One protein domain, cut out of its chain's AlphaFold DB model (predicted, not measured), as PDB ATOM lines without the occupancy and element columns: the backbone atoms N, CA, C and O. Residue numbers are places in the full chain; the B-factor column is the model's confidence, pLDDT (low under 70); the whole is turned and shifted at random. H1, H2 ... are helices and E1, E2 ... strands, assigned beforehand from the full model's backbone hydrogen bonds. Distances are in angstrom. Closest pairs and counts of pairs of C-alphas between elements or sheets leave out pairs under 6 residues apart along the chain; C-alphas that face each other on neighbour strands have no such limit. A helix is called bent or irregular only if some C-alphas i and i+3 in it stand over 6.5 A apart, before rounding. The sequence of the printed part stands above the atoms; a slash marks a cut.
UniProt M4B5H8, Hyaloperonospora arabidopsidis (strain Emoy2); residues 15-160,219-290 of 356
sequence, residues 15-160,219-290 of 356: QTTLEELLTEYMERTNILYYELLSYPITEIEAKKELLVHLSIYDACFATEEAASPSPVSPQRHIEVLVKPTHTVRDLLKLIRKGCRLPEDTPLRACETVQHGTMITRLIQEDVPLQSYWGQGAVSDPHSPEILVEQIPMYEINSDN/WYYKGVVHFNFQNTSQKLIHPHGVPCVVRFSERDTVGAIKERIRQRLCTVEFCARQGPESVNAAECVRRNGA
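Overview. This is residues 15 to 160 and 219 to 290 of the 356 residues of a protein of Hyaloperonospora arabidopsidis (strain Emoy2) (UniProt M4B5H8). Look first for a strongly twisted sheet of five strands, E2 E1 E5 E3 E4, that curls round helix H4; a long bent hairpin, E6 and E7, crosses it as a partly face-to-face sandwich, and H7 packs on E7. Residues 15 to 21, 23 to 29 and 33 to 42 stick out as an arm that holds most of H1. The printed part has 218 residues, with eight named helices and seven named strands in the order H1 H2 E1 H3 E2 H4 E3 E4 H5 E5 H6 E6 E7 H7 H8. The large sheet is mixed, the small one antiparallel, the class mixed; the whole is loose, radius of gyration of the C-alphas 22.1 A, spanning 75 by 47 by 37 A.

Along the chain. Find C-alpha 48 at (-7.652, 34.736, 51.576), where E1, residues 48 to 54, begins its 18.5 A. Its sheet also holds E2, 76 to 82, E5, 145 to 150, E3, 107 to 113, 19.3 A, and E4, 118 to 123. H4 is 88 to 98, 15.0 A; H5 is 129 to 132. E6, 219 to 230, 32.6 A, bends by 54 degrees at 226; E7, 235 to 249, 29.6 A, bends by 99 degrees at 238. H7, 254 to 274, 30.4 A, has a kink of 42 degrees near 266. H8, 281 to 289, ends at C-alpha 289 (-30.554, 39.522, 13.957). H1 is 18 to 26, H2 41 to 46, H3 64 to 67, H6 153 to 159.

Arrangement. In the sheet, E1 and E5 are parallel, N 53 to O 146 2.8 A; E2 and E1 are antiparallel, N 50 to O 80 2.9 A, as are E5 and E3, N 110 to O 147 2.8 A, and the hairpin E3 and E4, N 111 to O 121 2.8 A. H4 is on one face, two layers; its closest C-alphas to E3 are Leu 92 and Leu 107, 6.8 A. E2, H4, E3 and E4, H5, E5 are split strand-helix-strand units, other strands between, with right-handed crossovers. H5 is at the sheet's level, only just, height 4.0 A. In hairpin E6 and E7, N 222 to O 246 is 3.0 A; across the sandwich, C-alphas Ile 119 and Gly 223 are closest for E4 and E6, 5.4 A. For E7, the closest C-alphas are Phe 248 to Ile 257 of H7, 6.8 A, and Arg 247 to Glu 155 of H6, 7.5 A. H8 is near H7, 9 pairs within 10 A; H3 is close to H7 but not clearly touching, 6.1 A between C-alphas 67 and 272. H1 and H2 are apart. Every O i to N i+4 pair is within hydrogen-bond range in H2, H4 and H8, but 3 of 5 in H1, 11 of 17 in H7 and 1 of 3 in H6, beside 3 of 4 O i to N i+3; H3 and H5 are too short.

Size, cuts and confidence. The farthest C-alphas, Glu 27 and Arg 251, are 77.2 A apart. Residues 161 to 218 are cut out, leaving 13.5 A between C-alphas 160 and 219. H1 to H2 and H5 to E5 are long links. Mean pLDDT of the printed part is 83.1; 48 residues are under 70, among them 64 to 75 and 267 to 290.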
ATOM      1  N   GLN A  15       4.292  34.396  74.070       86.06
ATOM      2  CA  GLN A  15       5.266  35.015  74.967       86.06
ATOM      3  C   GLN A  15       5.028  36.514  75.151       86.06
ATOM      4  O   GLN A  15       5.232  37.016  76.255       86.06
ATOM      5  N   THR A  16       4.587  37.228  74.107       82.50
ATOM      6  CA  THR A  16       4.383  38.683  74.198       82.50
ATOM      7  C   THR A  16       3.240  39.019  75.154       82.50
ATOM      8  O   THR A  16       2.069  38.706  74.924       82.50
ATOM      9  N   THR A  17       3.575  39.718  76.232       84.00
ATOM     10  CA  THR A  17       2.606  40.213  77.210       84.00
ATOM     11  C   THR A  17       1.862  41.446  76.692       84.00
ATOM     12  O   THR A  17       2.334  42.184  75.826       84.00
ATOM     13  N   LEU A  18       0.685  41.725  77.266       79.31
ATOM     14  CA  LEU A  18      -0.040  42.965  76.977       79.31
ATOM     15  C   LEU A  18       0.787  44.204  77.351       79.31
ATOM     16  O   LEU A  18       0.691  45.217  76.668       79.31
ATOM     17  N   GLU A  19       1.604  44.120  78.408       80.75
ATOM     18  CA  GLU A  19       2.532  45.189  78.774       80.75
ATOM     19  C   GLU A  19       3.504  45.446  77.624       80.75
ATOM     20  O   GLU A  19       3.494  46.548  77.098       80.75
ATOM     21  N   GLU A  20       4.214  44.429  77.129       81.00
ATOM     22  CA  GLU A  20       5.150  44.552  75.999       81.00
ATOM     23  C   GLU A  20       4.492  45.063  74.711       81.00
ATOM     24  O   GLU A  20       5.072  45.894  74.007       81.00
ATOM     25  N   LEU A  21       3.267  44.615  74.419       77.06
ATOM     26  CA  LEU A  21       2.477  45.098  73.284       77.06
ATOM     27  C   LEU A  21       2.150  46.594  73.414       77.06
ATOM     28  O   LEU A  21       2.146  47.331  72.426       77.06
ATOM     29  N   LEU A  22       1.849  47.036  74.636       75.44
ATOM     30  CA  LEU A  22       1.441  48.401  74.935       75.44
ATOM     31  C   LEU A  22       2.613  49.312  75.308       75.44
ATOM     32  O   LEU A  22       2.411  50.521  75.268       75.44
ATOM     33  N   THR A  23       3.816  48.812  75.611       73.00
ATOM     34  CA  THR A  23       4.962  49.628  76.064       73.00
ATOM     35  C   THR A  23       5.271  50.763  75.089       73.00
ATOM     36  O   THR A  23       5.575  51.878  75.502       73.00
ATOM     37  N   GLU A  24       5.107  50.537  73.780       67.25
ATOM     38  CA  GLU A  24       5.309  51.577  72.760       67.25
ATOM     39  C   GLU A  24       4.197  52.658  72.743       67.25
ATOM     40  O   GLU A  24       4.394  53.762  72.224       67.25
ATOM     41  N   TYR A  25       3.030  52.359  73.320       66.31
ATOM     42  CA  TYR A  25       1.805  53.166  73.271       66.31
ATOM     43  C   TYR A  25       1.386  53.770  74.620       66.31
ATOM     44  O   TYR A  25       0.760  54.834  74.613       66.31
ATOM     45  N   MET A  26       1.761  53.167  75.755       64.62
ATOM     46  CA  MET A  26       1.406  53.641  77.103       64.62
ATOM     47  C   MET A  26       1.954  55.039  77.401       64.62
ATOM     48  O   MET A  26       1.337  55.798  78.142       64.62
ATOM     49  N   GLU A  27       3.062  55.435  76.769       67.50
ATOM     50  CA  GLU A  27       3.599  56.796  76.890       67.50
ATOM     51  C   GLU A  27       2.742  57.857  76.168       67.50
ATOM     52  O   GLU A  27       2.945  59.053  76.367       67.50
ATOM     53  N   ARG A  28       1.805  57.451  75.295       67.88
ATOM     54  CA  ARG A  28       1.102  58.356  74.367       67.88
ATOM     55  C   ARG A  28      -0.410  58.365  74.529       67.88
ATOM     56  O   ARG A  28      -1.021  59.415  74.338       67.88
ATOM     57  N   THR A  29      -1.037  57.222  74.795       67.75
ATOM     58  CA  THR A  29      -2.501  57.122  74.871       67.75
ATOM     59  C   THR A  29      -2.935  55.877  75.646       67.75
ATOM     60  O   THR A  29      -2.378  54.804  75.453       67.75
ATOM     61  N   ASN A  30      -4.004  56.010  76.438       72.00
ATOM     62  CA  ASN A  30      -4.664  54.900  77.139       72.00
ATOM     63  C   ASN A  30      -5.899  54.366  76.382       72.00
ATOM     64  O   ASN A  30      -6.752  53.712  76.980       72.00
ATOM     65  N   ILE A  31      -6.055  54.700  75.096       77.12
ATOM     66  CA  ILE A  31      -7.233  54.343  74.298       77.12
ATOM     67  C   ILE A  31      -6.895  53.159  73.392       77.12
ATOM     68  O   ILE A  31      -6.015  53.257  72.536       77.12
ATOM     69  N   LEU A  32      -7.635  52.061  73.555       77.00
ATOM     70  CA  LEU A  32      -7.615  50.911  72.657       77.00
ATOM     71  C   LEU A  32      -8.903  50.899  71.828       77.00
ATOM     72  O   LEU A  32     -10.004  50.885  72.377       77.00
ATOM     73  N   TYR A  33      -8.756  50.897  70.507       79.69
ATOM     74  CA  TYR A  33      -9.874  50.713  69.587       79.69
ATOM     75  C   TYR A  33     -10.064  49.220  69.324       79.69
ATOM     76  O   TYR A  33      -9.092  48.499  69.104       79.69
ATOM     77  N   TYR A  34     -11.313  48.767  69.329       85.94
ATOM     78  CA  TYR A  34     -11.685  47.417  68.920       85.94
ATOM     79  C   TYR A  34     -12.872  47.485  67.962       85.94
ATOM     80  O   TYR A  34     -13.644  48.445  67.976       85.94
ATOM     81  N   GLU A  35     -13.011  46.454  67.140       87.25
ATOM     82  CA  GLU A  35     -14.129  46.288  66.220       87.25
ATOM     83  C   GLU A  35     -14.924  45.040  66.613       87.25
ATOM     84  O   GLU A  35     -14.350  43.996  66.930       87.25
ATOM     85  N   LEU A  36     -16.254  45.149  66.607       91.25
ATOM     86  CA  LEU A  36     -17.137  44.000  66.786       91.25
ATOM     87  C   LEU A  36     -17.385  43.348  65.429       91.25
ATOM     88  O   LEU A  36     -18.100  43.883  64.584       91.25
ATOM     89  N   LEU A  37     -16.798  42.172  65.237       88.75
ATOM     90  CA  LEU A  37     -16.924  41.413  64.000       88.75
ATOM     91  C   LEU A  37     -18.194  40.557  64.026       88.75
ATOM     92  O   LEU A  37     -18.532  39.942  65.035       88.75
ATOM     93  N   SER A  38     -18.885  40.476  62.887       91.38
ATOM     94  CA  SER A  38     -20.062  39.601  62.731       91.38
ATOM     95  C   SER A  38     -19.706  38.109  62.645       91.38
ATOM     96  O   SER A  38     -20.587  37.262  62.767       91.38
ATOM     97  N   TYR A  39     -18.429  37.785  62.423       88.19
ATOM     98  CA  TYR A  39     -17.909  36.423  62.300       88.19
ATOM     99  C   TYR A  39     -16.705  36.233  63.231       88.19
ATOM    100  O   TYR A  39     -16.024  37.216  63.538       88.19
ATOM    101  N   PRO A  40     -16.401  34.993  63.660       89.88
ATOM    102  CA  PRO A  40     -15.206  34.711  64.448       89.88
ATOM    103  C   PRO A  40     -13.936  35.202  63.746       89.88
ATOM    104  O   PRO A  40     -13.762  34.968  62.548       89.88
ATOM    105  N   ILE A  41     -13.024  35.832  64.496       86.19
ATOM    106  CA  ILE A  41     -11.768  36.367  63.941       86.19
ATOM    107  C   ILE A  41     -10.952  35.282  63.229       86.19
ATOM    108  O   ILE A  41     -10.458  35.510  62.132       86.19
ATOM    109  N   THR A  42     -10.938  34.062  63.771       87.31
ATOM    110  CA  THR A  42     -10.270  32.903  63.166       87.31
ATOM    111  C   THR A  42     -10.838  32.538  61.795       87.31
ATOM    112  O   THR A  42     -10.100  32.090  60.921       87.31
ATOM    113  N   GLU A  43     -12.139  32.741  61.566       88.19
ATOM    114  CA  GLU A  43     -12.759  32.514  60.258       88.19
ATOM    115  C   GLU A  43     -12.338  33.587  59.248       88.19
ATOM    116  O   GLU A  43     -12.144  33.288  58.069       88.19
ATOM    117  N   ILE A  44     -12.212  34.833  59.701       86.94
ATOM    118  CA  ILE A  44     -11.810  35.966  58.864       86.94
ATOM    119  C   ILE A  44     -10.333  35.837  58.491       86.94
ATOM    120  O   ILE A  44     -10.002  35.893  57.312       86.94
ATOM    121  N   GLU A  45      -9.466  35.570  59.466       87.38
ATOM    122  CA  GLU A  45      -8.024  35.378  59.269       87.38
ATOM    123  C   GLU A  45      -7.699  34.151  58.406       87.38
ATOM    124  O   GLU A  45      -6.707  34.138  57.672       87.38
ATOM    125  N   ALA A  46      -8.543  33.115  58.457       89.44
ATOM    126  CA  ALA A  46      -8.394  31.950  57.596       89.44
ATOM    127  C   ALA A  46      -8.710  32.257  56.125       89.44
ATOM    128  O   ALA A  46      -8.203  31.558  55.244       89.44
ATOM    129  N   LYS A  47      -9.544  33.265  55.831       93.62
ATOM    130  CA  LYS A  47      -9.890  33.631  54.454       93.62
ATOM    131  C   LYS A  47      -8.708  34.316  53.771       93.62
ATOM    132  O   LYS A  47      -7.898  35.007  54.381       93.62
ATOM    133  N   LYS A  48      -8.608  34.092  52.467       93.25
ATOM    134  CA  LYS A  48      -7.652  34.736  51.576       93.25
ATOM    135  C   LYS A  48      -8.401  35.694  50.679       93.25
ATOM    136  O   LYS A  48      -9.479  35.374  50.186       93.25
ATOM    137  N   GLU A  49      -7.828  36.866  50.501       92.56
ATOM    138  CA  GLU A  49      -8.317  37.841  49.546       92.56
ATOM    139  C   GLU A  49      -7.878  37.427  48.143       92.56
ATOM    140  O   GLU A  49      -6.721  37.059  47.922       92.56
ATOM    141  N   LEU A  50      -8.823  37.433  47.212       94.44
ATOM    142  CA  LEU A  50      -8.605  37.080  45.821       94.44
ATOM    143  C   LEU A  50      -9.142  38.196  44.934       94.44
ATOM    144  O   LEU A  50     -10.337  38.491  44.963       94.44
ATOM    145  N   LEU A  51      -8.264  38.777  44.122       93.44
ATOM    146  CA  LEU A  51      -8.640  39.761  43.118       93.44
ATOM    147  C   LEU A  51      -9.227  39.047  41.896       93.44
ATOM    148  O   LEU A  51      -8.580  38.179  41.307       93.44
ATOM    149  N   VAL A  52     -10.448  39.409  41.508       95.56
ATOM    150  CA  VAL A  52     -11.144  38.800  40.368       95.56
ATOM    151  C   VAL A  52     -11.633  39.870  39.412       95.56
ATOM    152  O   VAL A  52     -12.406  40.745  39.797       95.56
ATOM    153  N   HIS A  53     -11.237  39.763  38.149       95.00
ATOM    154  CA  HIS A  53     -11.737  40.602  37.067       95.00
ATOM    155  C   HIS A  53     -13.115  40.129  36.623       95.00
ATOM    156  O   HIS A  53     -13.352  38.937  36.437       95.00
ATOM    157  N   LEU A  54     -14.020  41.071  36.399       95.12
ATOM    158  CA  LEU A  54     -15.338  40.827  35.837       95.12
ATOM    159  C   LEU A  54     -15.386  41.384  34.420       95.12
ATOM    160  O   LEU A  54     -15.029  42.538  34.165       95.12
ATOM    161  N   SER A  55     -15.862  40.564  33.489       93.50
ATOM    162  CA  SER A  55     -16.055  40.978  32.105       93.50
ATOM    163  C   SER A  55     -17.039  42.145  32.018       93.50
ATOM    164  O   SER A  55     -18.218  42.030  32.349       93.50
ATOM    165  N   ILE A  56     -16.564  43.285  31.516       90.44
ATOM    166  CA  ILE A  56     -17.402  44.474  31.303       90.44
ATOM    167  C   ILE A  56     -18.388  44.303  30.144       90.44
ATOM    168  O   ILE A  56     -19.282  45.131  29.983       90.44
ATOM    169  N   TYR A  57     -18.204  43.270  29.317       89.81
ATOM    170  CA  TYR A  57     -19.061  42.999  28.165       89.81
ATOM    171  C   TYR A  57     -20.360  42.296  28.540       89.81
ATOM    172  O   TYR A  57     -21.318  42.321  27.764       89.81
ATOM    173  N   ASP A  58     -20.400  41.684  29.722       91.56
ATOM    174  CA  ASP A  58     -21.541  40.904  30.167       91.56
ATOM    175  C   ASP A  58     -22.501  41.778  30.971       91.56
ATOM    176  O   ASP A  58     -22.153  42.363  31.999       91.56
ATOM    177  N   ALA A  59     -23.748  41.850  30.502       88.44
ATOM    178  CA  ALA A  59     -24.784  42.676  31.114       88.44
ATOM    179  C   ALA A  59     -25.054  42.294  32.580       88.44
ATOM    180  O   ALA A  59     -25.423  43.155  33.371       88.44
ATOM    181  N   CYS A  60     -24.817  41.034  32.961       88.94
ATOM    182  CA  CYS A  60     -24.954  40.576  34.344       88.94
ATOM    183  C   CYS A  60     -23.976  41.264  35.309       88.94
ATOM    184  O   CYS A  60     -24.252  41.344  36.500       88.94
ATOM    185  N   PHE A  61     -22.852  41.784  34.811       90.25
ATOM    186  CA  PHE A  61     -21.892  42.535  35.615       90.25
ATOM    187  C   PHE A  61     -22.031  44.044  35.440       90.25
ATOM    188  O   PHE A  61     -21.278  44.786  36.065       90.25
ATOM    189  N   ALA A  62     -22.964  44.536  34.621       82.75
ATOM    190  CA  ALA A  62     -23.209  45.961  34.456       82.75
ATOM    191  C   ALA A  62     -24.003  46.508  35.658       82.75
ATOM    192  O   ALA A  62     -25.223  46.413  35.703       82.75
ATOM    193  N   THR A  63     -23.311  47.078  36.648       70.19
ATOM    194  CA  THR A  63     -23.940  47.802  37.756       70.19
ATOM    195  C   THR A  63     -24.405  49.174  37.268       70.19
ATOM    196  O   THR A  63     -23.812  49.740  36.347       70.19
ATOM    197  N   GLU A  64     -25.458  49.725  37.877       67.19
ATOM    198  CA  GLU A  64     -25.997  51.051  37.521       67.19
ATOM    199  C   GLU A  64     -24.934  52.159  37.597       67.19
ATOM    200  O   GLU A  64     -24.924  53.072  36.773       67.19
ATOM    201  N   GLU A  65     -23.971  52.030  38.513       63.44
ATOM    202  CA  GLU A  65     -22.834  52.947  38.661       63.44
ATOM    203  C   GLU A  65     -21.973  53.052  37.392       63.44
ATOM    204  O   GLU A  65     -21.377  54.092  37.116       63.44
ATOM    205  N   ALA A  66     -21.955  52.008  36.564       55.53
ATOM    206  CA  ALA A  66     -21.198  51.985  35.321       55.53
ATOM    207  C   ALA A  66     -21.955  52.533  34.107       55.53
ATOM    208  O   ALA A  66     -21.381  52.637  33.022       55.53
ATOM    209  N   ALA A  67     -23.228  52.906  34.264       57.38
ATOM    210  CA  ALA A  67     -23.957  53.632  33.230       57.38
ATOM    211  C   ALA A  67     -23.444  55.076  33.066       57.38
ATOM    212  O   ALA A  67     -23.814  55.742  32.099       57.38
ATOM    213  N   SER A  68     -22.581  55.557  33.974       53.62
ATOM    214  CA  SER A  68     -21.843  56.807  33.806       53.62
ATOM    215  C   SER A  68     -20.601  56.561  32.937       53.62
ATOM    216  O   SER A  68     -19.648  55.921  33.388       53.62
ATOM    217  N   PRO A  69     -20.584  57.034  31.676       49.03
ATOM    218  CA  PRO A  69     -19.531  56.744  30.715       49.03
ATOM    219  C   PRO A  69     -18.321  57.631  31.000       49.03
ATOM    220  O   PRO A  69     -18.029  58.570  30.260       49.03
ATOM    221  N   SER A  70     -17.608  57.359  32.090       52.59
ATOM    222  CA  SER A  70     -16.266  57.903  32.224       52.59
ATOM    223  C   SER A  70     -15.380  57.134  31.232       52.59
ATOM    224  O   SER A  70     -15.315  55.908  31.315       52.59
ATOM    225  N   PRO A  71     -14.717  57.799  30.268       54.66
ATOM    226  CA  PRO A  71     -13.993  57.161  29.155       54.66
ATOM    227  C   PRO A  71     -12.768  56.331  29.583       54.66
ATOM    228  O   PRO A  71     -12.044  55.811  28.740       54.66
ATOM    229  N   VAL A  72     -12.537  56.213  30.888       56.62
ATOM    230  CA  VAL A  72     -11.448  55.472  31.520       56.62
ATOM    231  C   VAL A  72     -12.035  54.611  32.640       56.62
ATOM    232  O   VAL A  72     -11.530  54.640  33.755       56.62
ATOM    233  N   SER A  73     -13.155  53.914  32.409       52.41
ATOM    234  CA  SER A  73     -13.672  53.002  33.433       52.41
ATOM    235  C   SER A  73     -12.614  51.912  33.653       52.41
ATOM    236  O   SER A  73     -12.370  51.138  32.719       52.41
ATOM    237  N   PRO A  74     -11.942  51.871  34.817       60.09
ATOM    238  CA  PRO A  74     -10.945  50.848  35.088       60.09
ATOM    239  C   PRO A  74     -11.597  49.469  34.950       60.09
ATOM    240  O   PRO A  74     -12.809  49.324  35.145       60.09
ATOM    241  N   GLN A  75     -10.804  48.465  34.571       64.62
ATOM    242  CA  GLN A  75     -11.241  47.069  34.606       64.62
ATOM    243  C   GLN A  75     -11.934  46.803  35.943       64.62
ATOM    244  O   GLN A  75     -11.406  47.150  37.005       64.62
ATOM    245  N   ARG A  76     -13.139  46.232  35.880       82.19
ATOM    246  CA  ARG A  76     -13.892  45.928  37.090       82.19
ATOM    247  C   ARG A  76     -13.234  44.743  37.752       82.19
ATOM    248  O   ARG A  76     -13.340  43.629  37.251       82.19
ATOM    249  N   HIS A  77     -12.564  45.002  38.856       90.25
ATOM    250  CA  HIS A  77     -12.110  43.967  39.757       90.25
ATOM    251  C   HIS A  77     -12.955  44.015  41.022       90.25
ATOM    252  O   HIS A  77     -13.436  45.072  41.431       90.25
ATOM    253  N   ILE A  78     -13.153  42.849  41.612       93.12
ATOM    254  CA  ILE A  78     -13.723  42.695  42.942       93.12
ATOM    255  C   ILE A  78     -12.738  41.905  43.793       93.12
ATOM    256  O   ILE A  78     -12.068  40.993  43.304       93.12
ATOM    257  N   GLU A  79     -12.668  42.251  45.067       93.44
ATOM    258  CA  GLU A  79     -11.936  41.482  46.065       93.44
ATOM    259  C   GLU A  79     -12.904  40.472  46.682       93.44
ATOM    260  O   GLU A  79     -13.948  40.827  47.238       93.44
ATOM    261  N   VAL A  80     -12.592  39.187  46.538       95.12
ATOM    262  CA  VAL A  80     -13.410  38.093  47.061       95.12
ATOM    263  C   VAL A  80     -12.644  37.391  48.170       95.12
ATOM    264  O   VAL A  80     -11.557  36.864  47.955       95.12
ATOM    265  N   LEU A  81     -13.240  37.329  49.361       93.81
ATOM    266  CA  LEU A  81     -12.702  36.538  50.464       93.81
ATOM    267  C   LEU A  81     -13.054  35.058  50.269       93.81
ATOM    268  O   LEU A  81     -14.215  34.655  50.381       93.81
ATOM    269  N   VAL A  82     -12.045  34.233  49.999       96.12
ATOM    270  CA  VAL A  82     -12.180  32.791  49.748       96.12
ATOM    271  C   VAL A  82     -11.527  31.971  50.855       96.12
ATOM    272  O   VAL A  82     -10.542  32.386  51.456       96.12
ATOM    273  N   LYS A  83     -12.062  30.784  51.157       95.31
ATOM    274  CA  LYS A  83     -11.400  29.866  52.093       95.31
ATOM    275  C   LYS A  83     -10.227  29.162  51.401       95.31
ATOM    276  O   LYS A  83     -10.290  28.947  50.189       95.31
ATOM    277  N   PRO A  84      -9.219  28.692  52.156       95.00
ATOM    278  CA  PRO A  84      -8.076  27.965  51.605       95.00
ATOM    279  C   PRO A  84      -8.434  26.697  50.810       95.00
ATOM    280  O   PRO A  84      -7.651  26.228  49.984       95.00
ATOM    281  N   THR A  85      -9.615  26.140  51.083       96.50
ATOM    282  CA  THR A  85     -10.154  24.917  50.482       96.50
ATOM    283  C   THR A  85     -11.098  25.171  49.306       96.50
ATOM    284  O   THR A  85     -11.605  24.208  48.743       96.50
ATOM    285  N   HIS A  86     -11.402  26.430  48.966       97.94
ATOM    286  CA  HIS A  86     -12.334  26.740  47.879       97.94
ATOM    287  C   HIS A  86     -11.747  26.389  46.507       97.94
ATOM    288  O   HIS A  86     -10.557  26.599  46.242       97.94
ATOM    289  N   THR A  87     -12.622  25.930  45.615       98.25
ATOM    290  CA  THR A  87     -12.322  25.753  44.189       98.25
ATOM    291  C   THR A  87     -12.898  26.891  43.347       98.25
ATOM    292  O   THR A  87     -13.627  27.760  43.838       98.25
ATOM    293  N   VAL A  88     -12.610  26.884  42.044       98.19
ATOM    294  CA  VAL A  88     -13.231  27.800  41.074       98.19
ATOM    295  C   VAL A  88     -14.760  27.726  41.119       98.19
ATOM    296  O   VAL A  88     -15.421  28.760  41.067       98.19
ATOM    297  N   ARG A  89     -15.351  26.537  41.289       98.25
ATOM    298  CA  ARG A  89     -16.804  26.375  41.468       98.25
ATOM    299  C   ARG A  89     -17.337  27.210  42.626       98.25
ATOM    300  O   ARG A  89     -18.370  27.869  42.490       98.25
ATOM    301  N   ASP A  90     -16.651  27.167  43.764       98.25
ATOM    302  CA  ASP A  90     -17.045  27.916  44.956       98.25
ATOM    303  C   ASP A  90     -16.904  29.419  44.723       98.25
ATOM    304  O   ASP A  90     -17.800  30.180  45.089       98.25
ATOM    305  N   LEU A  91     -15.843  29.843  44.028       98.19
ATOM    306  CA  LEU A  91     -15.681  31.231  43.601       98.19
ATOM    307  C   LEU A  91     -16.853  31.698  42.730       98.19
ATOM    308  O   LEU A  91     -17.454  32.731  43.016       98.19
ATOM    309  N   LEU A  92     -17.231  30.930  41.704       98.06
ATOM    310  CA  LEU A  92     -18.350  31.285  40.829       98.06
ATOM    311  C   LEU A  92     -19.673  31.377  41.607       98.06
ATOM    312  O   LEU A  92     -20.487  32.253  41.326       98.06
ATOM    313  N   LYS A  93     -19.899  30.521  42.614       98.12
ATOM    314  CA  LYS A  93     -21.060  30.634  43.519       98.12
ATOM    315  C   LYS A  93     -21.021  31.916  44.354       98.12
ATOM    316  O   LYS A  93     -22.045  32.588  44.472       98.12
ATOM    317  N   LEU A  94     -19.858  32.269  44.909       97.44
ATOM    318  CA  LEU A  94     -19.678  33.514  45.663       97.44
ATOM    319  C   LEU A  94     -19.956  34.739  44.790       97.44
ATOM    320  O   LEU A  94     -20.663  35.640  45.231       97.44
ATOM    321  N   ILE A  95     -19.477  34.740  43.542       96.81
ATOM    322  CA  ILE A  95     -19.716  35.825  42.582       96.81
ATOM    323  C   ILE A  95     -21.199  35.922  42.226       96.81
ATOM    324  O   ILE A  95     -21.753  37.016  42.273       96.81
ATOM    325  N   ARG A  96     -21.881  34.800  41.949       97.12
ATOM    326  CA  ARG A  96     -23.339  34.810  41.718       97.12
ATOM    327  C   ARG A  96     -24.080  35.439  42.894       97.12
ATOM    328  O   ARG A  96     -24.892  36.335  42.691       97.12
ATOM    329  N   LYS A  97     -23.753  35.029  44.122       96.31
ATOM    330  CA  LYS A  97     -24.367  35.576  45.338       96.31
ATOM    331  C   LYS A  97     -24.062  37.069  45.517       96.31
ATOM    332  O   LYS A  97     -24.978  37.840  45.786       96.31
ATOM    333  N   GLY A  98     -22.802  37.474  45.357       93.88
ATOM    334  CA  GLY A  98     -22.353  38.859  45.526       93.88
ATOM    335  C   GLY A  98     -22.951  39.812  44.491       93.88
ATOM    336  O   GLY A  98     -23.404  40.897  44.840       93.88
ATOM    337  N   CYS A  99     -23.045  39.371  43.237       93.00
ATOM    338  CA  CYS A  99     -23.639  40.133  42.139       93.00
ATOM    339  C   CYS A  99     -25.164  39.944  42.010       93.00
ATOM    340  O   CYS A  99     -25.753  40.465  41.068       93.00
ATOM    341  N   ARG A 100     -25.810  39.214  42.936       94.94
ATOM    342  CA  ARG A 100     -27.258  38.913  42.924       94.94
ATOM    343  C   ARG A 100     -27.745  38.272  41.614       94.94
ATOM    344  O   ARG A 100     -28.833  38.572  41.128       94.94
ATOM    345  N   LEU A 101     -26.933  37.391  41.040       94.94
ATOM    346  CA  LEU A 101     -27.259  36.655  39.821       94.94
ATOM    347  C   LEU A 101     -28.071  35.392  40.146       94.94
ATOM    348  O   LEU A 101     -27.823  34.774  41.186       94.94
ATOM    349  N   PRO A 102     -28.983  34.961  39.256       96.69
ATOM    350  CA  PRO A 102     -29.618  33.647  39.343       96.69
ATOM    351  C   PRO A 102     -28.591  32.511  39.476       96.69
ATOM    352  O   PRO A 102     -27.515  32.572  38.868       96.69
ATOM    353  N   GLU A 103     -28.908  31.471  40.251       96.19
ATOM    354  CA  GLU A 103     -27.989  30.348  40.511       96.19
ATOM    355  C   GLU A 103     -27.600  29.582  39.238       96.19
ATOM    356  O   GLU A 103     -26.476  29.093  39.128       96.19
ATOM    357  N   ASP A 104     -28.500  29.543  38.258       95.75
ATOM    358  CA  ASP A 104     -28.326  28.933  36.942       95.75
ATOM    359  C   ASP A 104     -27.562  29.826  35.954       95.75
ATOM    360  O   ASP A 104     -27.305  29.412  34.824       95.75
ATOM    361  N   THR A 105     -27.145  31.034  36.364       96.56
ATOM    362  CA  THR A 105     -26.356  31.912  35.495       96.56
ATOM    363  C   THR A 105     -25.050  31.207  35.110       96.56
ATOM    364  O   THR A 105     -24.230  30.888  35.985       96.56
ATOM    365  N   PRO A 106     -24.817  30.972  33.812       96.88
ATOM    366  CA  PRO A 106     -23.686  30.193  33.349       96.88
ATOM    367  C   PRO A 106     -22.467  31.111  33.300       96.88
ATOM    368  O   PRO A 106     -22.361  32.006  32.462       96.88
ATOM    369  N   LEU A 107     -21.564  30.914  34.253       97.62
ATOM    370  CA  LEU A 107     -20.323  31.666  34.380       97.62
ATOM    371  C   LEU A 107     -19.153  30.727  34.117       97.62
ATOM    372  O   LEU A 107     -19.219  29.551  34.469       97.62
ATOM    373  N   ARG A 108     -18.070  31.261  33.555       98.00
ATOM    374  CA  ARG A 108     -16.781  30.568  33.462       98.00
ATOM    375  C   ARG A 108     -15.664  31.437  34.009       98.00
ATOM    376  O   ARG A 108     -15.743  32.662  33.947       98.00
ATOM    377  N   ALA A 109     -14.621  30.781  34.501       98.06
ATOM    378  CA  ALA A 109     -13.388  31.427  34.917       98.06
ATOM    379  C   ALA A 109     -12.297  31.210  33.861       98.06
ATOM    380  O   ALA A 109     -12.126  30.114  33.322       98.06
ATOM    381  N   CYS A 110     -11.558  32.271  33.578       97.88
ATOM    382  CA  CYS A 110     -10.413  32.290  32.685       97.88
ATOM    383  C   CYS A 110      -9.193  32.724  33.487       97.88
ATOM    384  O   CYS A 110      -9.279  33.631  34.311       97.88
ATOM    385  N   GLU A 111      -8.059  32.092  33.229       97.50
ATOM    386  CA  GLU A 111      -6.783  32.571  33.729       97.50
ATOM    387  C   GLU A 111      -6.305  33.682  32.806       97.50
ATOM    388  O   GLU A 111      -6.308  33.543  31.577       97.50
ATOM    389  N   THR A 112      -5.916  34.792  33.413       95.94
ATOM    390  CA  THR A 112      -5.391  35.960  32.723       95.94
ATOM    391  C   THR A 112      -4.047  36.367  33.292       95.94
ATOM    392  O   THR A 112      -3.748  36.098  34.447       95.94
ATOM    393  N   VAL A 113      -3.247  37.051  32.489       94.25
ATOM    394  CA  VAL A 113      -2.009  37.713  32.917       94.25
ATOM    395  C   VAL A 113      -2.014  39.152  32.406       94.25
ATOM    396  O   VAL A 113      -2.926  39.556  31.674       94.25
ATOM    397  N   GLN A 114      -0.979  39.919  32.754       91.56
ATOM    398  CA  GLN A 114      -0.841  41.328  32.383       91.56
ATOM    399  C   GLN A 114      -2.062  42.137  32.830       91.56
ATOM    400  O   GLN A 114      -2.674  42.842  32.024       91.56
ATOM    401  N   HIS A 115      -2.426  42.004  34.108       89.81
ATOM    402  CA  HIS A 115      -3.550  42.719  34.713       89.81
ATOM    403  C   HIS A 115      -4.873  42.438  33.992       89.81
ATOM    404  O   HIS A 115      -5.509  43.336  33.443       89.81
ATOM    405  N   GLY A 116      -5.244  41.170  33.865       90.75
ATOM    406  CA  GLY A 116      -6.514  40.794  33.250       90.75
ATOM    407  C   GLY A 116      -6.625  41.025  31.738       90.75
ATOM    408  O   GLY A 116      -7.693  40.777  31.188       90.75
ATOM    409  N   THR A 117      -5.584  41.499  31.038       92.81
ATOM    410  CA  THR A 117      -5.687  41.882  29.611       92.81
ATOM    411  C   THR A 117      -5.453  40.732  28.631       92.81
ATOM    412  O   THR A 117      -5.873  40.818  27.475       92.81
ATOM    413  N   MET A 118      -4.809  39.645  29.067       94.25
ATOM    414  CA  MET A 118      -4.473  38.508  28.207       94.25
ATOM    415  C   MET A 118      -4.929  37.189  28.823       94.25
ATOM    416  O   MET A 118      -4.438  36.804  29.876       94.25
ATOM    417  N   ILE A 119      -5.826  36.473  28.139       96.38
ATOM    418  CA  ILE A 119      -6.288  35.138  28.551       96.38
ATOM    419  C   ILE A 119      -5.235  34.093  28.180       96.38
ATOM    420  O   ILE A 119      -4.859  33.983  27.012       96.38
ATOM    421  N   THR A 120      -4.807  33.295  29.156       96.12
ATOM    422  CA  THR A 120      -3.890  32.166  28.947       96.12
ATOM    423  C   THR A 120      -4.654  30.861  28.743       96.12
ATOM    424  O   THR A 120      -4.325  30.098  27.835       96.12
ATOM    425  N   ARG A 121      -5.697  30.605  29.545       95.94
ATOM    426  CA  ARG A 121      -6.509  29.379  29.473       95.94
ATOM    427  C   ARG A 121      -7.876  29.516  30.141       95.94
ATOM    428  O   ARG A 121      -8.108  30.413  30.946       95.94
ATOM    429  N   LEU A 122      -8.765  28.575  29.830       97.06
ATOM    430  CA  LEU A 122      -9.981  28.327  30.606       97.06
ATOM    431  C   LEU A 122      -9.630  27.533  31.866       97.06
ATOM    432  O   LEU A 122      -8.843  26.587  31.792       97.06
ATOM    433  N   ILE A 123     -10.207  27.907  33.008       97.50
ATOM    434  CA  ILE A 123      -9.982  27.218  34.281       97.50
ATOM    435  C   ILE A 123     -11.151  26.266  34.535       97.50
ATOM    436  O   ILE A 123     -12.313  26.664  34.444       97.50
ATOM    437  N   GLN A 124     -10.848  25.008  34.851       97.31
ATOM    438  CA  GLN A 124     -11.867  24.030  35.229       97.31
ATOM    439  C   GLN A 124     -12.421  24.337  36.630       97.31
ATOM    440  O   GLN A 124     -11.742  24.914  37.481       97.31
ATOM    441  N   GLU A 125     -13.679  23.972  36.872       97.50
ATOM    442  CA  GLU A 125     -14.397  24.315  38.106       97.50
ATOM    443  C   GLU A 125     -13.837  23.654  39.380       97.50
ATOM    444  O   GLU A 125     -14.037  24.148  40.492       97.50
ATOM    445  N   ASP A 126     -13.169  22.518  39.235       97.88
ATOM    446  CA  ASP A 126     -12.569  21.720  40.302       97.88
ATOM    447  C   ASP A 126     -11.155  22.183  40.685       97.88
ATOM    448  O   ASP A 126     -10.622  21.747  41.707       97.88
ATOM    449  N   VAL A 127     -10.567  23.116  39.929       97.75
ATOM    450  CA  VAL A 127      -9.234  23.659  40.217       97.75
ATOM    451  C   VAL A 127      -9.251  24.425  41.551       97.75
ATOM    452  O   VAL A 127     -10.111  25.293  41.754       97.75
ATOM    453  N   PRO A 128      -8.312  24.144  42.476       98.00
ATOM    454  CA  PRO A 128      -8.193  24.881  43.729       98.00
ATOM    455  C   PRO A 128      -7.699  26.313  43.486       98.00
ATOM    456  O   PRO A 128      -6.856  26.558  42.628       98.00
ATOM    457  N   LEU A 129      -8.162  27.268  44.299       97.50
ATOM    458  CA  LEU A 129      -7.808  28.687  44.128       97.50
ATOM    459  C   LEU A 129      -6.397  29.058  44.617       97.50
ATOM    460  O   LEU A 129      -5.970  30.195  44.445       97.50
ATOM    461  N   GLN A 130      -5.672  28.107  45.210       95.62
ATOM    462  CA  GLN A 130      -4.348  28.292  45.818       95.62
ATOM    463  C   GLN A 130      -3.317  28.933  44.888       95.62
ATOM    464  O   GLN A 130      -2.506  29.739  45.335       95.62
ATOM    465  N   SER A 131      -3.365  28.614  43.593       94.12
ATOM    466  CA  SER A 131      -2.446  29.161  42.588       94.12
ATOM    467  C   SER A 131      -2.669  30.640  42.271       94.12
ATOM    468  O   SER A 131      -1.820  31.242  41.625       94.12
ATOM    469  N   TYR A 132      -3.798  31.207  42.698       94.88
ATOM    470  CA  TYR A 132      -4.200  32.584  42.407       94.88
ATOM    471  C   TYR A 132      -4.132  33.487  43.643       94.88
ATOM    472  O   TYR A 132      -4.505  34.655  43.582       94.88
ATOM    473  N   TRP A 133      -3.678  32.966  44.787       90.81
ATOM    474  CA  TRP A 133      -3.464  33.787  45.975       90.81
ATOM    475  C   TRP A 133      -2.256  34.692  45.736       90.81
ATOM    476  O   TRP A 133      -1.128  34.212  45.621       90.81
ATOM    477  N   GLY A 134      -2.494  36.001  45.636       77.88
ATOM    478  CA  GLY A 134      -1.431  36.974  45.396       77.88
ATOM    479  C   GLY A 134      -0.342  36.907  46.471       77.88
ATOM    480  O   GLY A 134      -0.631  36.768  47.659       77.88
ATOM    481  N   GLN A 135       0.924  37.054  46.071       66.75
ATOM    482  CA  GLN A 135       2.078  37.083  46.986       66.75
ATOM    483  C   GLN A 135       2.299  38.461  47.648       66.75
ATOM    484  O   GLN A 135       3.416  38.826  48.014       66.75
ATOM    485  N   GLY A 136       1.232  39.235  47.855       62.16
ATOM    486  CA  GLY A 136       1.316  40.606  48.363       62.16
ATOM    487  C   GLY A 136       1.696  41.630  47.287       62.16
ATOM    488  O   GLY A 136       1.741  41.320  46.103       62.16
ATOM    489  N   ALA A 137       1.928  42.874  47.718       57.84
ATOM    490  CA  ALA A 137       1.892  44.118  46.932       57.84
ATOM    491  C   ALA A 137       2.868  44.260  45.737       57.84
ATOM    492  O   ALA A 137       2.956  45.341  45.153       57.84
ATOM    493  N   VAL A 138       3.609  43.216  45.359       69.81
ATOM    494  CA  VAL A 138       4.470  43.246  44.174       69.81
ATOM    495  C   VAL A 138       3.691  42.687  42.994       69.81
ATOM    496  O   VAL A 138       3.503  41.482  42.853       69.81
ATOM    497  N   SER A 139       3.231  43.598  42.146       73.69
ATOM    498  CA  SER A 139       2.525  43.269  40.917       73.69
ATOM    499  C   SER A 139       3.487  42.693  39.874       73.69
ATOM    500  O   SER A 139       4.024  43.431  39.047       73.69
ATOM    501  N   ASP A 140       3.707  41.379  39.893       88.38
ATOM    502  CA  ASP A 140       4.326  40.688  38.762       88.38
ATOM    503  C   ASP A 140       3.341  40.688  37.575       88.38
ATOM    504  O   ASP A 140       2.254  40.115  37.696       88.38
ATOM    505  N   PRO A 141       3.676  41.297  36.418       88.25
ATOM    506  CA  PRO A 141       2.805  41.296  35.240       88.25
ATOM    507  C   PRO A 141       2.529  39.892  34.683       88.25
ATOM    508  O   PRO A 141       1.614  39.723  33.875       88.25
ATOM    509  N   HIS A 142       3.312  38.886  35.074       90.38
ATOM    510  CA  HIS A 142       3.108  37.490  34.702       90.38
ATOM    511  C   HIS A 142       2.370  36.675  35.764       90.38
ATOM    512  O   HIS A 142       2.128  35.486  35.543       90.38
ATOM    513  N   SER A 143       1.989  37.292  36.887       92.94
ATOM    514  CA  SER A 143       1.186  36.609  37.893       92.94
ATOM    515  C   SER A 143      -0.183  36.227  37.315       92.94
ATOM    516  O   SER A 143      -0.805  37.025  36.604       92.94
ATOM    517  N   PRO A 144      -0.638  34.983  37.546       95.19
ATOM    518  CA  PRO A 144      -1.929  34.535  37.064       95.19
ATOM    519  C   PRO A 144      -3.043  35.178  37.891       95.19
ATOM    520  O   PRO A 144      -3.072  35.104  39.117       95.19
ATOM    521  N   GLU A 145      -3.999  35.759  37.190       95.56
ATOM    522  CA  GLU A 145      -5.197  36.391  37.723       95.56
ATOM    523  C   GLU A 145      -6.435  35.669  37.178       95.56
ATOM    524  O   GLU A 145      -6.351  34.903  36.212       95.56
ATOM    525  N   ILE A 146      -7.598  35.908  37.783       97.31
ATOM    526  CA  ILE A 146      -8.856  35.296  37.342       97.31
ATOM    527  C   ILE A 146      -9.744  36.353  36.696       97.31
ATOM    528  O   ILE A 146     -10.057  37.367  37.312       97.31
ATOM    529  N   LEU A 147     -10.215  36.064  35.485       97.00
ATOM    530  CA  LEU A 147     -11.310  36.762  34.821       97.00
ATOM    531  C   LEU A 147     -12.557  35.882  34.824       97.00
ATOM    532  O   LEU A 147     -12.509  34.724  34.419       97.00
ATOM    533  N   VAL A 148     -13.691  36.447  35.222       97.56
ATOM    534  CA  VAL A 148     -14.993  35.790  35.157       97.56
ATOM    535  C   VAL A 148     -15.859  36.463  34.103       97.56
ATOM    536  O   VAL A 148     -16.043  37.681  34.096       97.56
ATOM    537  N   GLU A 149     -16.406  35.645  33.209       96.56
ATOM    538  CA  GLU A 149     -17.328  36.075  32.162       96.56
ATOM    539  C   GLU A 149     -18.572  35.183  32.106       96.56
ATOM    540  O   GLU A 149     -18.556  34.022  32.533       96.56
ATOM    541  N   GLN A 150     -19.661  35.733  31.571       96.44
ATOM    542  CA  GLN A 150     -20.877  34.972  31.305       96.44
ATOM    543  C   GLN A 150     -20.708  34.154  30.021       96.44
ATOM    544  O   GLN A 150     -20.343  34.693  28.967       96.44
ATOM    545  N   ILE A 151     -21.011  32.856  30.102       96.25
ATOM    546  CA  ILE A 151     -21.038  31.960  28.947       96.25
ATOM    547  C   ILE A 151     -22.242  32.351  28.078       96.25
ATOM    548  O   ILE A 151     -23.382  32.344  28.559       96.25
ATOM    549  N   PRO A 152     -22.036  32.690  26.797       93.94
ATOM    550  CA  PRO A 152     -23.134  33.009  25.898       93.94
ATOM    551  C   PRO A 152     -24.116  31.842  25.735       93.94
ATOM    552  O   PRO A 152     -23.715  30.693  25.568       93.94
ATOM    553  N   MET A 153     -25.417  32.143  25.675       91.00
ATOM    554  CA  MET A 153     -26.481  31.129  25.543       91.00
ATOM    555  C   MET A 153     -26.320  30.209  24.324       91.00
ATOM    556  O   MET A 153     -26.713  29.045  24.363       91.00
ATOM    557  N   TYR A 154     -25.739  30.718  23.232       90.25
ATOM    558  CA  TYR A 154     -25.503  29.916  22.031       90.25
ATOM    559  C   TYR A 154     -24.457  28.815  22.243       90.25
ATOM    560  O   TYR A 154     -24.424  27.870  21.463       90.25
ATOM    561  N   GLU A 155     -23.603  28.928  23.265       91.94
ATOM    562  CA  GLU A 155     -22.627  27.890  23.589       91.94
ATOM    563  C   GLU A 155     -23.299  26.723  24.323       91.94
ATOM    564  O   GLU A 155     -23.130  25.572  23.929       91.94
ATOM    565  N   ILE A 156     -24.156  27.038  25.296       91.12
ATOM    566  CA  ILE A 156     -24.825  26.078  26.191       91.12
ATOM    567  C   ILE A 156     -25.739  25.131  25.415       91.12
ATOM    568  O   ILE A 156     -25.743  23.925  25.639       91.12
ATOM    569  N   ASN A 157     -26.488  25.666  24.450       85.75
ATOM    570  CA  ASN A 157     -27.440  24.869  23.678       85.75
ATOM    571  C   ASN A 157     -26.767  23.832  22.767       85.75
ATOM    572  O   ASN A 157     -27.433  22.903  22.320       85.75
ATOM    573  N   SER A 158     -25.478  23.994  22.451       77.75
ATOM    574  CA  SER A 158     -24.759  23.059  21.575       77.75
ATOM    575  C   SER A 158     -24.189  21.848  22.311       77.75
ATOM    576  O   SER A 158     -23.940  20.834  21.667       77.75
ATOM    577  N   ASP A 159     -24.005  21.931  23.631       66.06
ATOM    578  CA  ASP A 159     -23.232  20.934  24.387       66.06
ATOM    579  C   ASP A 159     -24.099  19.815  24.986       66.06
ATOM    580  O   ASP A 159     -23.582  18.763  25.363       66.06
ATOM    581  N   ASN A 160     -25.429  19.971  24.988       63.66
ATOM    582  CA  ASN A 160     -26.370  18.990  25.549       63.66
ATOM    583  C   ASN A 160     -26.358  17.603  24.862       63.66
ATOM    584  O   ASN A 160     -27.059  16.704  25.318       63.66
ATOM    585  N   TRP A 219     -15.295  21.811  18.591       91.38
ATOM    586  CA  TRP A 219     -15.322  23.197  19.049       91.38
ATOM    587  C   TRP A 219     -13.968  23.597  19.636       91.38
ATOM    588  O   TRP A 219     -13.344  22.844  20.380       91.38
ATOM    589  N   TYR A 220     -13.548  24.823  19.340       94.12
ATOM    590  CA  TYR A 220     -12.318  25.435  19.828       94.12
ATOM    591  C   TYR A 220     -12.656  26.724  20.560       94.12
ATOM    592  O   TYR A 220     -13.488  27.507  20.103       94.12
ATOM    593  N   TYR A 221     -11.955  26.970  21.660       95.12
ATOM    594  CA  TYR A 221     -12.075  28.190  22.449       95.12
ATOM    595  C   TYR A 221     -10.776  28.980  22.341       95.12
ATOM    596  O   TYR A 221      -9.686  28.436  22.540       95.12
ATOM    597  N   LYS A 222     -10.876  30.272  22.015       95.56
ATOM    598  CA  LYS A 222      -9.723  31.177  21.975       95.56
ATOM    599  C   LYS A 222     -10.032  32.479  22.697       95.56
ATOM    600  O   LYS A 222     -11.123  33.030  22.559       95.56
ATOM    601  N   GLY A 223      -9.043  32.964  23.445       95.69
ATOM    602  CA  GLY A 223      -9.057  34.307  24.007       95.69
ATOM    603  C   GLY A 223      -8.862  35.346  22.906       95.69
ATOM    604  O   GLY A 223      -7.947  35.237  22.088       95.69
ATOM    605  N   VAL A 224      -9.730  36.348  22.883       95.56
ATOM    606  CA  VAL A 224      -9.655  37.523  22.020       95.56
ATOM    607  C   VAL A 224      -9.172  38.684  22.876       95.56
ATOM    608  O   VAL A 224      -9.787  39.005  23.889       95.56
ATOM    609  N   VAL A 225      -8.067  39.301  22.465       93.44
ATOM    610  CA  VAL A 225      -7.429  40.423  23.164       93.44
ATOM    611  C   VAL A 225      -7.464  41.669  22.283       93.44
ATOM    612  O   VAL A 225      -7.356  41.568  21.058       93.44
ATOM    613  N   HIS A 226      -7.587  42.850  22.888       90.44
ATOM    614  CA  HIS A 226      -7.400  44.103  22.160       90.44
ATOM    615  C   HIS A 226      -5.931  44.497  22.210       90.44
ATOM    616  O   HIS A 226      -5.307  44.427  23.261       90.44
ATOM    617  N   PHE A 227      -5.374  44.935  21.089       89.25
ATOM    618  CA  PHE A 227      -4.008  45.443  21.023       89.25
ATOM    619  C   PHE A 227      -3.953  46.656  20.107       89.25
ATOM    620  O   PHE A 227      -4.772  46.816  19.201       89.25
ATOM    621  N   ASN A 228      -2.987  47.534  20.359       85.44
ATOM    622  CA  ASN A 228      -2.704  48.643  19.462       85.44
ATOM    623  C   ASN A 228      -1.549  48.238  18.545       85.44
ATOM    624  O   ASN A 228      -0.483  47.839  19.024       85.44
ATOM    625  N   PHE A 229      -1.780  48.324  17.238       84.50
ATOM    626  CA  PHE A 229      -0.779  48.042  16.221       84.50
ATOM    627  C   PHE A 229      -0.276  49.355  15.630       84.50
ATOM    628  O   PHE A 229      -1.023  50.079  14.970       84.50
ATOM    629  N   GLN A 230       1.001  49.670  15.849       84.81
ATOM    630  CA  GLN A 230       1.624  50.802  15.166       84.81
ATOM    631  C   GLN A 230       2.171  50.352  13.815       84.81
ATOM    632  O   GLN A 230       3.207  49.694  13.733       84.81
ATOM    633  N   ASN A 231       1.518  50.804  12.744       85.88
ATOM    634  CA  ASN A 231       1.956  50.553  11.369       85.88
ATOM    635  C   ASN A 231       3.405  50.997  11.106       85.88
ATOM    636  O   ASN A 231       4.093  50.381  10.296       85.88
ATOM    637  N   THR A 232       3.869  52.060  11.771       86.06
ATOM    638  CA  THR A 232       5.214  52.625  11.576       86.06
ATOM    639  C   THR A 232       6.319  51.718  12.103       86.06
ATOM    640  O   THR A 232       7.390  51.662  11.510       86.06
ATOM    641  N   SER A 233       6.069  51.010  13.204       83.06
ATOM    642  CA  SER A 233       7.046  50.124  13.837       83.06
ATOM    643  C   SER A 233       6.804  48.649  13.525       83.06
ATOM    644  O   SER A 233       7.677  47.839  13.822       83.06
ATOM    645  N   GLN A 234       5.647  48.299  12.942       82.19
ATOM    646  CA  GLN A 234       5.170  46.916  12.786       82.19
ATOM    647  C   GLN A 234       5.186  46.149  14.122       82.19
ATOM    648  O   GLN A 234       5.361  44.933  14.154       82.19
ATOM    649  N   LYS A 235       5.026  46.866  15.246       82.25
ATOM    650  CA  LYS A 235       5.040  46.295  16.597       82.25
ATOM    651  C   LYS A 235       3.639  46.284  17.196       82.25
ATOM    652  O   LYS A 235       2.890  47.261  17.106       82.25
ATOM    653  N   LEU A 236       3.328  45.169  17.849       79.44
ATOM    654  CA  LEU A 236       2.221  45.034  18.788       79.44
ATOM    655  C   LEU A 236       2.680  45.639  20.103       79.44
ATOM    656  O   LEU A 236       3.691  45.206  20.651       79.44
ATOM    657  N   ILE A 237       1.997  46.686  20.553       72.44
ATOM    658  CA  ILE A 237       2.578  47.531  21.595       72.44
ATOM    659  C   ILE A 237       2.253  46.937  22.933       72.44
ATOM    660  O   ILE A 237       3.166  46.418  23.541       72.44
ATOM    661  N   HIS A 238       0.985  46.871  23.324       81.62
ATOM    662  CA  HIS A 238       0.561  46.149  24.520       81.62
ATOM    663  C   HIS A 238      -0.902  45.711  24.359       81.62
ATOM    664  O   HIS A 238      -1.687  46.449  23.732       81.62
ATOM    665  N   PRO A 239      -1.283  44.531  24.882       87.19
ATOM    666  CA  PRO A 239      -2.688  44.212  25.035       87.19
ATOM    667  C   PRO A 239      -3.329  45.201  26.011       87.19
ATOM    668  O   PRO A 239      -2.685  45.732  26.916       87.19
ATOM    669  N   HIS A 240      -4.589  45.518  25.768       88.19
ATOM    670  CA  HIS A 240      -5.368  46.449  26.568       88.19
ATOM    671  C   HIS A 240      -6.840  46.041  26.561       88.19
ATOM    672  O   HIS A 240      -7.239  45.094  25.884       88.19
ATOM    673  N   GLY A 241      -7.658  46.781  27.305       88.62
ATOM    674  CA  GLY A 241      -9.084  46.501  27.413       88.62
ATOM    675  C   GLY A 241      -9.370  45.223  28.197       88.62
ATOM    676  O   GLY A 241      -8.544  44.742  28.973       88.62
ATOM    677  N   VAL A 242     -10.578  44.707  28.018       90.81
ATOM    678  CA  VAL A 242     -11.012  43.452  28.628       90.81
ATOM    679  C   VAL A 242     -10.956  42.386  27.534       90.81
ATOM    680  O   VAL A 242     -11.445  42.632  26.433       90.81
ATOM    681  N   PRO A 243     -10.317  41.234  27.756       94.88
ATOM    682  CA  PRO A 243     -10.353  40.148  26.796       94.88
ATOM    683  C   PRO A 243     -11.671  39.377  26.933       94.88
ATOM    684  O   PRO A 243     -12.368  39.477  27.942       94.88
ATOM    685  N   CYS A 244     -12.027  38.589  25.923       95.94
ATOM    686  CA  CYS A 244     -13.165  37.671  26.015       95.94
ATOM    687  C   CYS A 244     -12.865  36.342  25.330       95.94
ATOM    688  O   CYS A 244     -11.990  36.265  24.467       95.94
ATOM    689  N   VAL A 245     -13.590  35.285  25.694       96.75
ATOM    690  CA  VAL A 245     -13.469  33.991  25.011       96.75
ATOM    691  C   VAL A 245     -14.486  33.898  23.884       96.75
ATOM    692  O   VAL A 245     -15.652  34.262  24.036       96.75
ATOM    693  N   VAL A 246     -14.037  33.384  22.739       96.31
ATOM    694  CA  VAL A 246     -14.896  33.076  21.595       96.31
ATOM    695  C   VAL A 246     -14.738  31.612  21.216       96.31
ATOM    696  O   VAL A 246     -13.620  31.125  21.019       96.31
ATOM    697  N   ARG A 247     -15.879  30.927  21.091       94.81
ATOM    698  CA  ARG A 247     -15.973  29.568  20.560       94.81
ATOM    699  C   ARG A 247     -16.124  29.586  19.038       94.81
ATOM    700  O   ARG A 247     -16.896  30.388  18.510       94.81
ATOM    701  N   PHE A 248     -15.447  28.687  18.333       94.75
ATOM    702  CA  PHE A 248     -15.644  28.445  16.899       94.75
ATOM    703  C   PHE A 248     -15.442  26.973  16.538       94.75
ATOM    704  O   PHE A 248     -14.839  26.222  17.295       94.75
ATOM    705  N   SER A 249     -15.968  26.565  15.390       94.69
ATOM    706  CA  SER A 249     -15.758  25.259  14.767       94.69
ATOM    707  C   SER A 249     -14.854  25.399  13.540       94.69
ATOM    708  O   SER A 249     -14.788  26.473  12.944       94.69
ATOM    709  N   GLU A 250     -14.198  24.319  13.112       93.31
ATOM    710  CA  GLU A 250     -13.444  24.273  11.843       93.31
ATOM    711  C   GLU A 250     -14.293  24.667  10.627       93.31
ATOM    712  O   GLU A 250     -13.780  25.219   9.657       93.31
ATOM    713  N   ARG A 251     -15.608  24.423  10.689       94.06
ATOM    714  CA  ARG A 251     -16.548  24.756   9.610       94.06
ATOM    715  C   ARG A 251     -16.995  26.223   9.625       94.06
ATOM    716  O   ARG A 251     -17.703  26.651   8.713       94.06
ATOM    717  N   ASP A 252     -16.623  27.002  10.643       95.44
ATOM    718  CA  ASP A 252     -17.049  28.395  10.751       95.44
ATOM    719  C   ASP A 252     -16.314  29.303   9.760       95.44
ATOM    720  O   ASP A 252     -15.095  29.276   9.609       95.44
ATOM    721  N   THR A 253     -17.063  30.209   9.130       96.44
ATOM    722  CA  THR A 253     -16.463  31.257   8.299       96.44
ATOM    723  C   THR A 253     -15.873  32.373   9.161       96.44
ATOM    724  O   THR A 253     -16.389  32.714  10.230       96.44
ATOM    725  N   VAL A 254     -14.847  33.057   8.644       95.38
ATOM    726  CA  VAL A 254     -14.279  34.261   9.282       95.38
ATOM    727  C   VAL A 254     -15.353  35.327   9.536       95.38
ATOM    728  O   VAL A 254     -15.310  36.020  10.552       95.38
ATOM    729  N   GLY A 255     -16.339  35.454   8.641       95.38
ATOM    730  CA  GLY A 255     -17.471  36.368   8.813       95.38
ATOM    731  C   GLY A 255     -18.318  36.033  10.044       95.38
ATOM    732  O   GLY A 255     -18.624  36.927  10.829       95.38
ATOM    733  N   ALA A 256     -18.623  34.750  10.258       94.69
ATOM    734  CA  ALA A 256     -19.371  34.286  11.428       94.69
ATOM    735  C   ALA A 256     -18.594  34.502  12.738       94.69
ATOM    736  O   ALA A 256     -19.160  34.955  13.734       94.69
ATOM    737  N   ILE A 257     -17.280  34.246  12.736       95.31
ATOM    738  CA  ILE A 257     -16.413  34.505  13.897       95.31
ATOM    739  C   ILE A 257     -16.382  36.004  14.228       95.31
ATOM    740  O   ILE A 257     -16.593  36.379  15.381       95.31
ATOM    741  N   LYS A 258     -16.192  36.872  13.225       94.56
ATOM    742  CA  LYS A 258     -16.217  38.334  13.404       94.56
ATOM    743  C   LYS A 258     -17.542  38.826  13.972       94.56
ATOM    744  O   LYS A 258     -17.544  39.699  14.834       94.56
ATOM    745  N   GLU A 259     -18.655  38.270  13.509       92.81
ATOM    746  CA  GLU A 259     -19.977  38.632  14.006       92.81
ATOM    747  C   GLU A 259     -20.175  38.210  15.471       92.81
ATOM    748  O   GLU A 259     -20.667  39.014  16.257       92.81
ATOM    749  N   ARG A 260     -19.708  37.022  15.884       93.19
ATOM    750  CA  ARG A 260     -19.715  36.619  17.305       93.19
ATOM    751  C   ARG A 260     -18.848  37.528  18.176       93.19
ATOM    752  O   ARG A 260     -19.305  37.961  19.232       93.19
ATOM    753  N   ILE A 261     -17.642  37.876  17.717       93.56
ATOM    754  CA  ILE A 261     -16.775  38.852  18.401       93.56
ATOM    755  C   ILE A 261     -17.512  40.189  18.548       93.56
ATOM    756  O   ILE A 261     -17.583  40.749  19.639       93.56
ATOM    757  N   ARG A 262     -18.121  40.685  17.466       91.56
ATOM    758  CA  ARG A 262     -18.884  41.937  17.480       91.56
ATOM    759  C   ARG A 262     -20.060  41.871  18.452       91.56
ATOM    760  O   ARG A 262     -20.295  42.836  19.165       91.56
ATOM    761  N   GLN A 263     -20.791  40.760  18.498       89.56
ATOM    762  CA  GLN A 263     -21.891  40.575  19.444       89.56
ATOM    763  C   GLN A 263     -21.393  40.643  20.889       89.56
ATOM    764  O   GLN A 263     -21.974  41.392  21.667       89.56
ATOM    765  N   ARG A 264     -20.286  39.971  21.232       89.06
ATOM    766  CA  ARG A 264     -19.676  40.073  22.571       89.06
ATOM    767  C   ARG A 264     -19.316  41.523  22.906       89.06
ATOM    768  O   ARG A 264     -19.796  42.057  23.898       89.06
ATOM    769  N   LEU A 265     -18.568  42.197  22.035       86.56
ATOM    770  CA  LEU A 265     -18.056  43.546  22.305       86.56
ATOM    771  C   LEU A 265     -19.142  44.640  22.300       86.56
ATOM    772  O   LEU A 265     -19.073  45.589  23.075       86.56
ATOM    773  N   CYS A 266     -20.155  44.531  21.434       74.38
ATOM    774  CA  CYS A 266     -21.190  45.558  21.260       74.38
ATOM    775  C   CYS A 266     -22.404  45.400  22.189       74.38
ATOM    776  O   CYS A 266     -23.309  46.235  22.128       74.38
ATOM    777  N   THR A 267     -22.465  44.365  23.034       59.81
ATOM    778  CA  THR A 267     -23.616  44.163  23.939       59.81
ATOM    779  C   THR A 267     -23.767  45.323  24.942       59.81
ATOM    780  O   THR A 267     -24.885  45.665  25.332       59.81
ATOM    781  N   VAL A 268     -22.677  46.024  25.267       50.22
ATOM    782  CA  VAL A 268     -22.662  47.106  26.269       50.22
ATOM    783  C   VAL A 268     -23.266  48.419  25.754       50.22
ATOM    784  O   VAL A 268     -24.081  49.034  26.444       50.22
ATOM    785  N   GLU A 269     -22.938  48.848  24.526       47.62
ATOM    786  CA  GLU A 269     -23.412  50.142  23.994       47.62
ATOM    787  C   GLU A 269     -24.936  50.202  23.822       47.62
ATOM    788  O   GLU A 269     -25.533  51.282  23.860       47.62
ATOM    789  N   PHE A 270     -25.582  49.052  23.617       44.47
ATOM    790  CA  PHE A 270     -27.025  48.989  23.402       44.47
ATOM    791  C   PHE A 270     -27.816  48.935  24.714       44.47
ATOM    792  O   PHE A 270     -28.866  49.574  24.796       44.47
ATOM    793  N   CYS A 271     -27.300  48.256  25.748       44.47
ATOM    794  CA  CYS A 271     -27.940  48.206  27.068       44.47
ATOM    795  C   CYS A 271     -27.930  49.582  27.751       44.47
ATOM    796  O   CYS A 271     -28.956  50.016  28.269       44.47
ATOM    797  N   ALA A 272     -26.830  50.337  27.636       47.97
ATOM    798  CA  ALA A 272     -26.729  51.692  28.188       47.97
ATOM    799  C   ALA A 272     -27.734  52.694  27.572       47.97
ATOM    800  O   ALA A 272     -28.040  53.719  28.175       47.97
ATOM    801  N   ARG A 273     -28.269  52.416  26.372       48.09
ATOM    802  CA  ARG A 273     -29.238  53.292  25.691       48.09
ATOM    803  C   ARG A 273     -30.701  52.971  25.981       48.09
ATOM    804  O   ARG A 273     -31.538  53.822  25.691       48.09
ATOM    805  N   GLN A 274     -31.027  51.777  26.479       45.88
ATOM    806  CA  GLN A 274     -32.425  51.340  26.615       45.88
ATOM    807  C   GLN A 274     -33.017  51.500  28.024       45.88
ATOM    808  O   GLN A 274     -34.218  51.302  28.196       45.88
ATOM    809  N   GLY A 275     -32.227  51.947  29.005       42.22
ATOM    810  CA  GLY A 275     -32.689  52.128  30.383       42.22
ATOM    811  C   GLY A 275     -32.984  50.796  31.101       42.22
ATOM    812  O   GLY A 275     -33.177  49.767  30.450       42.22
ATOM    813  N   PRO A 276     -33.007  50.793  32.444       49.84
ATOM    814  CA  PRO A 276     -33.104  49.569  33.246       49.84
ATOM    815  C   PRO A 276     -34.438  48.813  33.092       49.84
ATOM    816  O   PRO A 276     -34.496  47.619  33.361       49.84
ATOM    817  N   GLU A 277     -35.501  49.458  32.602       49.94
ATOM    818  CA  GLU A 277     -36.849  48.865  32.564       49.94
ATOM    819  C   GLU A 277     -37.143  47.961  31.349       49.94
ATOM    820  O   GLU A 277     -38.221  47.377  31.278       49.94
ATOM    821  N   SER A 278     -36.229  47.813  30.378       45.25
ATOM    822  CA  SER A 278     -36.552  47.139  29.101       45.25
ATOM    823  C   SER A 278     -35.705  45.915  28.736       45.25
ATOM    824  O   SER A 278     -35.850  45.361  27.642       45.25
ATOM    825  N   VAL A 279     -34.836  45.431  29.626       47.03
ATOM    826  CA  VAL A 279     -33.846  44.412  29.251       47.03
ATOM    827  C   VAL A 279     -34.395  42.993  29.405       47.03
ATOM    828  O   VAL A 279     -34.029  42.249  30.308       47.03
ATOM    829  N   ASN A 280     -35.210  42.558  28.445       49.91
ATOM    830  CA  ASN A 280     -35.183  41.150  28.065       49.91
ATOM    831  C   ASN A 280     -34.048  40.974  27.044       49.91
ATOM    832  O   ASN A 280     -34.196  41.318  25.867       49.91
ATOM    833  N   ALA A 281     -32.894  40.462  27.486       47.31
ATOM    834  CA  ALA A 281     -31.717  40.244  26.635       47.31
ATOM    835  C   ALA A 281     -32.056  39.455  25.349       47.31
ATOM    836  O   ALA A 281     -31.499  39.722  24.280       47.31
ATOM    837  N   ALA A 282     -33.051  38.560  25.413       45.62
ATOM    838  CA  ALA A 282     -33.534  37.787  24.270       45.62
ATOM    839  C   ALA A 282     -34.243  38.636  23.194       45.62
ATOM    840  O   ALA A 282     -34.240  38.269  22.015       45.62
ATOM    841  N   GLU A 283     -34.855  39.767  23.556       48.50
ATOM    842  CA  GLU A 283     -35.510  40.667  22.599       48.50
ATOM    843  C   GLU A 283     -34.497  41.580  21.890       48.50
ATOM    844  O   GLU A 283     -34.621  41.838  20.689       48.50
ATOM    845  N   CYS A 284     -33.433  41.991  22.591       47.38
ATOM    846  CA  CYS A 284     -32.338  42.759  21.999       47.38
ATOM    847  C   CYS A 284     -31.588  41.945  20.925       47.38
ATOM    848  O   CYS A 284     -31.333  42.451  19.827       47.38
ATOM    849  N   VAL A 285     -31.314  40.661  21.188       48.38
ATOM    850  CA  VAL A 285     -30.711  39.741  20.203       48.38
ATOM    851  C   VAL A 285     -31.631  39.548  18.987       48.38
ATOM    852  O   VAL A 285     -31.171  39.670  17.848       48.38
ATOM    853  N   ARG A 286     -32.946  39.359  19.194       51.72
ATOM    854  CA  ARG A 286     -33.936  39.239  18.102       51.72
ATOM    855  C   ARG A 286     -33.992  40.478  17.202       51.72
ATOM    856  O   ARG A 286     -34.035  40.343  15.980       51.72
ATOM    857  N   ARG A 287     -33.952  41.689  17.772       51.41
ATOM    858  CA  ARG A 287     -33.979  42.941  16.986       51.41
ATOM    859  C   ARG A 287     -32.699  43.165  16.173       51.41
ATOM    860  O   ARG A 287     -32.776  43.758  15.096       51.41
ATOM    861  N   ASN A 288     -31.551  42.681  16.649       45.78
ATOM    862  CA  ASN A 288     -30.271  42.814  15.949       45.78
ATOM    863  C   ASN A 288     -30.088  41.779  14.831       45.78
ATOM    864  O   ASN A 288     -29.615  42.148  13.755       45.78
ATOM    865  N   GLY A 289     -30.549  40.537  15.021       46.31
ATOM    866  CA  GLY A 289     -30.554  39.522  13.957       46.31
ATOM    867  C   GLY A 289     -31.340  39.963  12.714       46.31
ATOM    868  O   GLY A 289     -30.928  39.702  11.588       46.31
ATOM    869  N   ALA A 290     -32.412  40.739  12.900       46.66
ATOM    870  CA  ALA A 290     -33.235  41.256  11.804       46.66
ATOM    871  C   ALA A 290     -32.631  42.467  11.054       46.66
ATOM    872  O   ALA A 290     -33.092  42.802   9.963       46.66
TER     873      ALA A 290